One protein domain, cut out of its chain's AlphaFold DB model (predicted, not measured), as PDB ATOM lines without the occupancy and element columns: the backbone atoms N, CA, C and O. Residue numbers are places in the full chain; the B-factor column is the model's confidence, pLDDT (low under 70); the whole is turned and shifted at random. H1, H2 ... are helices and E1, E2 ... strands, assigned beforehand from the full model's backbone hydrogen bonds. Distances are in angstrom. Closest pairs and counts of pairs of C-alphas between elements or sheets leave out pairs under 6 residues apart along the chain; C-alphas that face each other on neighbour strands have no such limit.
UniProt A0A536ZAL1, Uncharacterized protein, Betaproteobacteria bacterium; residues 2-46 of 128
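Overview. This is residues 2 to 46 of the 128 residues of an uncharacterized protein of Betaproteobacteria bacterium (UniProt A0A536ZAL1). A small staggered sheet of three strands has helix H1 over one face, while residues 39 to 46, with helix H2, stick out as a free arm. The 45 printed residues run E1, H1, E2, E3, H2; the antiparallel sheet's order is E1, E3, E2, and the class is mixed. The whole is loose, radius of gyration of the C-alphas 11.8 A, spanning 34 by 22 by 13 A.

Arrangement. Look first at E3, residues 30 to 34: it pairs antiparallel with E1, residues 2 to 4, N 3 to O 33 being 2.8 A. With E2, residues 24 to 27, it forms a hairpin, N 24 to O 32 being 2.8 A. H1, residues 6 to 14, is on the sheet; its closest C-alphas to E3 are Ile 8 and Ala 33, 6.7 A. E1, H1, E2 form a split strand-helix-strand unit, two strands running the same way with E3 between, its crossover right-handed. H2, residues 39 to 43, is not on the sheet. In H1 and H2 every O i to N i+4 pair is within hydrogen-bond range.

Along the chain. Find C-alpha 2 at (-35.375, -22.318, -1.242), where E1 begins; H1 spans 12.4 A, E3 13.3 A, and H2 ends at C-alpha 43 (-42.285, -11.138, 13.545).

Size, cuts and confidence. The C-alphas farthest apart, of Asp 26 and Ala 46, are 34.8 A apart. The printed part has no cut and no long link; residue 29 is under 70 in pLDDT.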
ATOM      1  N   SER A   2     -36.341 -21.494  -0.489       89.69
ATOM      2  CA  SER A   2     -35.375 -22.318  -1.242       89.69
ATOM      3  C   SER A   2     -35.222 -21.807  -2.679       89.69
ATOM      4  O   SER A   2     -36.174 -21.865  -3.454       89.69
ATOM      5  N   LEU A   3     -34.030 -21.335  -3.028       92.94
ATOM      6  CA  LEU A   3     -33.619 -20.943  -4.378       92.94
ATOM      7  C   LEU A   3     -32.965 -22.130  -5.087       92.94
ATOM      8  O   LEU A   3     -32.422 -23.018  -4.428       92.94
ATOM      9  N   LYS A   4     -33.018 -22.151  -6.421       91.94
ATOM     10  CA  LYS A   4     -32.517 -23.270  -7.233       91.94
ATOM     11  C   LYS A   4     -31.691 -22.812  -8.428       91.94
ATOM     12  O   LYS A   4     -32.101 -21.898  -9.146       91.94
ATOM     13  N   ASN A   5     -30.600 -23.516  -8.710       92.31
ATOM     14  CA  ASN A   5     -29.797 -23.353  -9.925       92.31
ATOM     15  C   ASN A   5     -29.438 -21.872 -10.170       92.31
ATOM     16  O   ASN A   5     -29.035 -21.177  -9.241       92.31
ATOM     17  N   ALA A   6     -29.654 -21.369 -11.389       92.31
ATOM     18  CA  ALA A   6     -29.344 -19.992 -11.776       92.31
ATOM     19  C   ALA A   6     -30.048 -18.918 -10.923       92.31
ATOM     20  O   ALA A   6     -29.533 -17.810 -10.806       92.31
ATOM     21  N   SER A   7     -31.189 -19.224 -10.287       92.56
ATOM     22  CA  SER A   7     -31.874 -18.243  -9.427       92.56
ATOM     23  C   SER A   7     -31.067 -17.869  -8.178       92.56
ATOM     24  O   SER A   7     -31.289 -16.805  -7.612       92.56
ATOM     25  N   ILE A   8     -30.115 -18.711  -7.754       93.56
ATOM     26  CA  ILE A   8     -29.235 -18.423  -6.616       93.56
ATOM     27  C   ILE A   8     -28.380 -17.193  -6.931       93.56
ATOM     28  O   ILE A   8     -28.353 -16.245  -6.150       93.56
ATOM     29  N   ASP A   9     -27.730 -17.184  -8.094       93.62
ATOM     30  CA  ASP A   9     -26.846 -16.088  -8.488       93.62
ATOM     31  C   ASP A   9     -27.628 -14.858  -8.959       93.62
ATOM     32  O   ASP A   9     -27.230 -13.738  -8.651       93.62
ATOM     33  N   VAL A  10     -28.792 -15.053  -9.596       94.06
ATOM     34  CA  VAL A  10     -29.717 -13.950  -9.913       94.06
ATOM     35  C   VAL A  10     -30.103 -13.185  -8.645       94.06
ATOM     36  O   VAL A  10     -29.999 -11.964  -8.620       94.06
ATOM     37  N   ILE A  11     -30.498 -13.880  -7.571       94.88
ATOM     38  CA  ILE A  11     -30.892 -13.214  -6.320       94.88
ATOM     39  C   ILE A  11     -29.697 -12.574  -5.609       94.88
ATOM     40  O   ILE A  11     -29.856 -11.489  -5.059       94.88
ATOM     41  N   ARG A  12     -28.503 -13.182  -5.649       92.88
ATOM     42  CA  ARG A  12     -27.282 -12.553  -5.110       92.88
ATOM     43  C   ARG A  12     -26.959 -11.230  -5.801       92.88
ATOM     44  O   ARG A  12     -26.561 -10.287  -5.129       92.88
ATOM     45  N   GLY A  13     -27.115 -11.178  -7.124       93.69
ATOM     46  CA  GLY A  13     -26.905  -9.956  -7.898       93.69
ATOM     47  C   GLY A  13     -27.990  -8.909  -7.648       93.69
ATOM     48  O   GLY A  13     -27.680  -7.737  -7.473       93.69
ATOM     49  N   PHE A  14     -29.251  -9.342  -7.591       93.88
ATOM     50  CA  PHE A  14     -30.407  -8.461  -7.416       93.88
ATOM     51  C   PHE A  14     -30.513  -7.869  -6.003       93.88
ATOM     52  O   PHE A  14     -30.854  -6.702  -5.832       93.88
ATOM     53  N   SER A  15     -30.223  -8.663  -4.972       92.81
ATOM     54  CA  SER A  15     -30.275  -8.236  -3.573       92.81
ATOM     55  C   SER A  15     -29.001  -8.677  -2.847       92.81
ATOM     56  O   SER A  15     -28.980  -9.743  -2.227       92.81
ATOM     57  N   PRO A  16     -27.932  -7.861  -2.897       90.88
ATOM     58  CA  PRO A  16     -26.661  -8.177  -2.242       90.88
ATOM     59  C   PRO A  16     -26.780  -8.359  -0.722       90.88
ATOM     60  O   PRO A  16     -26.024  -9.124  -0.127       90.88
ATOM     61  N   ASP A  17     -27.766  -7.707  -0.100       92.94
ATOM     62  CA  ASP A  17     -28.053  -7.815   1.337       92.94
ATOM     63  C   ASP A  17     -28.798  -9.111   1.716       92.94
ATOM     64  O   ASP A  17     -29.014  -9.400   2.899       92.94
ATOM     65  N   ALA A  18     -29.218  -9.915   0.732       92.94
ATOM     66  CA  ALA A  18     -29.889 -11.179   0.984       92.94
ATOM     67  C   ALA A  18     -28.918 -12.196   1.604       92.94
ATOM     68  O   ALA A  18     -27.916 -12.603   1.016       92.94
ATOM     69  N   VAL A  19     -29.259 -12.689   2.796       94.81
ATOM     70  CA  VAL A  19     -28.469 -13.724   3.473       94.81
ATOM     71  C   VAL A  19     -28.862 -15.099   2.935       94.81
ATOM     72  O   VAL A  19     -29.928 -15.629   3.266       94.81
ATOM     73  N   LEU A  20     -27.993 -15.683   2.110       94.44
ATOM     74  CA  LEU A  20     -28.146 -17.024   1.546       94.44
ATOM     75  C   LEU A  20     -27.171 -18.000   2.215       94.44
ATOM     76  O   LEU A  20     -25.992 -17.697   2.388       94.44
ATOM     77  N   GLY A  21     -27.658 -19.188   2.564       90.62
ATOM     78  CA  GLY A  21     -26.813 -20.300   2.993       90.62
ATOM     79  C   GLY A  21     -25.948 -20.847   1.854       90.62
ATOM     80  O   GLY A  21     -26.169 -20.542   0.678       90.62
ATOM     81  N   ALA A  22     -24.977 -21.693   2.206       89.00
ATOM     82  CA  ALA A  22     -24.159 -22.395   1.224       89.00
ATOM     83  C   ALA A  22     -25.048 -23.228   0.276       89.00
ATOM     84  O   ALA A  22     -25.960 -23.914   0.757       89.00
ATOM     85  N   PRO A  23     -24.821 -23.174  -1.050       87.06
ATOM     86  CA  PRO A  23     -25.520 -24.046  -1.978       87.06
ATOM     87  C   PRO A  23     -25.203 -25.511  -1.674       87.06
ATOM     88  O   PRO A  23     -24.046 -25.889  -1.517       87.06
ATOM     89  N   VAL A  24     -26.241 -26.337  -1.613       88.56
ATOM     90  CA  VAL A  24     -26.117 -27.793  -1.627       88.56
ATOM     91  C   VAL A  24     -26.204 -28.235  -3.081       88.56
ATOM     92  O   VAL A  24     -27.204 -27.963  -3.753       88.56
ATOM     93  N   HIS A  25     -25.145 -28.872  -3.567       86.19
ATOM     94  CA  HIS A  25     -25.044 -29.372  -4.938       86.19
ATOM     95  C   HIS A  25     -25.644 -30.783  -5.070       86.19
ATOM     96  O   HIS A  25     -25.918 -31.441  -4.068       86.19
ATOM     97  N   ASP A  26     -25.891 -31.212  -6.313       75.38
ATOM     98  CA  ASP A  26     -26.328 -32.570  -6.685       75.38
ATOM     99  C   ASP A  26     -27.581 -33.097  -5.971       75.38
ATOM    100  O   ASP A  26     -27.731 -34.288  -5.695       75.38
ATOM    101  N   THR A  27     -28.544 -32.214  -5.700       73.50
ATOM    102  CA  THR A  27     -29.869 -32.654  -5.251       73.50
ATOM    103  C   THR A  27     -30.713 -33.113  -6.444       73.50
ATOM    104  O   THR A  27     -30.488 -32.692  -7.578       73.50
ATOM    105  N   VAL A  28     -31.795 -33.863  -6.194       73.50
ATOM    106  CA  VAL A  28     -32.831 -34.192  -7.206       73.50
ATOM    107  C   VAL A  28     -33.404 -32.932  -7.893       73.50
ATOM    108  O   VAL A  28     -34.027 -33.006  -8.946       73.50
ATOM    109  N   LYS A  29     -33.195 -31.746  -7.304       68.06
ATOM    110  CA  LYS A  29     -33.655 -30.440  -7.794       68.06
ATOM    111  C   LYS A  29     -32.521 -29.579  -8.389       68.06
ATOM    112  O   LYS A  29     -32.767 -28.406  -8.675       68.06
ATOM    113  N   GLY A  30     -31.316 -30.130  -8.565       84.56
ATOM    114  CA  GLY A  30     -30.099 -29.407  -8.950       84.56
ATOM    115  C   GLY A  30     -29.379 -28.792  -7.746       84.56
ATOM    116  O   GLY A  30     -29.356 -29.384  -6.665       84.56
ATOM    117  N   SER A  31     -28.806 -27.597  -7.902       88.88
ATOM    118  CA  SER A  31     -28.223 -26.856  -6.771       88.88
ATOM    119  C   SER A  31     -29.307 -26.094  -6.013       88.88
ATOM    120  O   SER A  31     -30.122 -25.414  -6.637       88.88
ATOM    121  N   VAL A  32     -29.319 -26.172  -4.680       91.94
ATOM    122  CA  VAL A  32     -30.319 -25.509  -3.824       91.94
ATOM    123  C   VAL A  32     -29.634 -24.659  -2.760       91.94
ATOM    124  O   VAL A  32     -28.736 -25.140  -2.081       91.94
ATOM    125  N   ALA A  33     -30.094 -23.425  -2.553       93.88
ATOM    126  CA  ALA A  33     -29.656 -22.579  -1.439       93.88
ATOM    127  C   ALA A  33     -30.860 -22.025  -0.668       93.88
ATOM    128  O   ALA A  33     -31.888 -21.687  -1.255       93.88
ATOM    129  N   HIS A  34     -30.740 -21.907   0.654       94.12
ATOM    130  CA  HIS A  34     -31.776 -21.293   1.485       94.12
ATOM    131  C   HIS A  34     -31.491 -19.809   1.708       94.12
ATOM    132  O   HIS A  34     -30.451 -19.453   2.248       94.12
ATOM    133  N   MET A  35     -32.444 -18.953   1.355       94.75
ATOM    134  CA  MET A  35     -32.456 -17.536   1.712       94.75
ATOM    135  C   MET A  35     -33.168 -17.334   3.054       94.75
ATOM    136  O   MET A  35     -34.300 -17.808   3.242       94.75
ATOM    137  N   LYS A  36     -32.518 -16.616   3.973       95.56
ATOM    138  CA  LYS A  36     -33.087 -16.198   5.259       95.56
ATOM    139  C   LYS A  36     -34.222 -15.187   5.020       95.56
ATOM    140  O   LYS A  36     -34.014 -14.221   4.290       95.56
ATOM    141  N   PRO A  37     -35.413 -15.369   5.622       93.31
ATOM    142  CA  PRO A  37     -36.485 -14.386   5.510       93.31
ATOM    143  C   PRO A  37     -36.135 -13.089   6.267       93.31
ATOM    144  O   PRO A  37     -35.433 -13.149   7.284       93.31
ATOM    145  N   PRO A  38     -36.655 -11.923   5.841       92.88
ATOM    146  CA  PRO A  38     -36.515 -10.679   6.593       92.88
ATOM    147  C   PRO A  38     -37.065 -10.800   8.022       92.88
ATOM    148  O   PRO A  38     -38.107 -11.417   8.251       92.88
ATOM    149  N   THR A  39     -36.415 -10.151   8.992       94.12
ATOM    150  CA  THR A  39     -36.820 -10.214  10.412       94.12
ATOM    151  C   THR A  39     -38.257  -9.735  10.631       94.12
ATOM    152  O   THR A  39     -38.975 -10.276  11.468       94.12
ATOM    153  N   VAL A  40     -38.701  -8.730   9.868       95.31
ATOM    154  CA  VAL A  40     -40.078  -8.225   9.950       95.31
ATOM    155  C   VAL A  40     -41.103  -9.276   9.524       95.31
ATOM    156  O   VAL A  40     -42.121  -9.413  10.195       95.31
ATOM    157  N   SER A  41     -40.810 -10.066   8.486       93.88
ATOM    158  CA  SER A  41     -41.682 -11.154   8.032       93.88
ATOM    159  C   SER A  41     -41.813 -12.241   9.095       93.88
ATOM    160  O   SER A  41     -42.905 -12.750   9.310       93.88
ATOM    161  N   VAL A  42     -40.726 -12.552   9.813       95.50
ATOM    162  CA  VAL A  42     -40.757 -13.516  10.926       95.50
ATOM    163  C   VAL A  42     -41.626 -13.003  12.075       95.50
ATOM    164  O   VAL A  42     -42.459 -13.742  12.590       95.50
ATOM    165  N   ARG A  43     -41.479 -11.730  12.462       97.50
ATOM    166  CA  ARG A  43     -42.285 -11.138  13.545       97.50
ATOM    167  C   ARG A  43     -43.777 -11.077  13.215       97.50
ATOM    168  O   ARG A  43     -44.591 -11.175  14.121       97.50
ATOM    169  N   ARG A  44     -44.116 -10.906  11.937       96.50
ATOM    170  CA  ARG A  44     -45.489 -10.756  11.434       96.50
ATOM    171  C   ARG A  44     -46.057 -12.050  10.848       96.50
ATOM    172  O   ARG A  44     -47.011 -12.010  10.085       96.50
ATOM    173  N   ALA A  45     -45.477 -13.206  11.178       95.50
ATOM    174  CA  ALA A  45     -45.864 -14.481  10.573       95.50
ATOM    175  C   ALA A  45     -47.324 -14.889  10.854       95.50
ATOM    176  O   ALA A  45     -47.884 -15.675  10.097       95.50
ATOM    177  N   ALA A  46     -47.928 -14.368  11.928       96.75
ATOM    178  CA  ALA A  46     -49.326 -14.613  12.284       96.75
ATOM    179  C   ALA A  46     -50.305 -13.579  11.695       96.75
ATOM    180  O   ALA A  46     -51.516 -13.721  11.868       96.75
TER     181      ALA A  46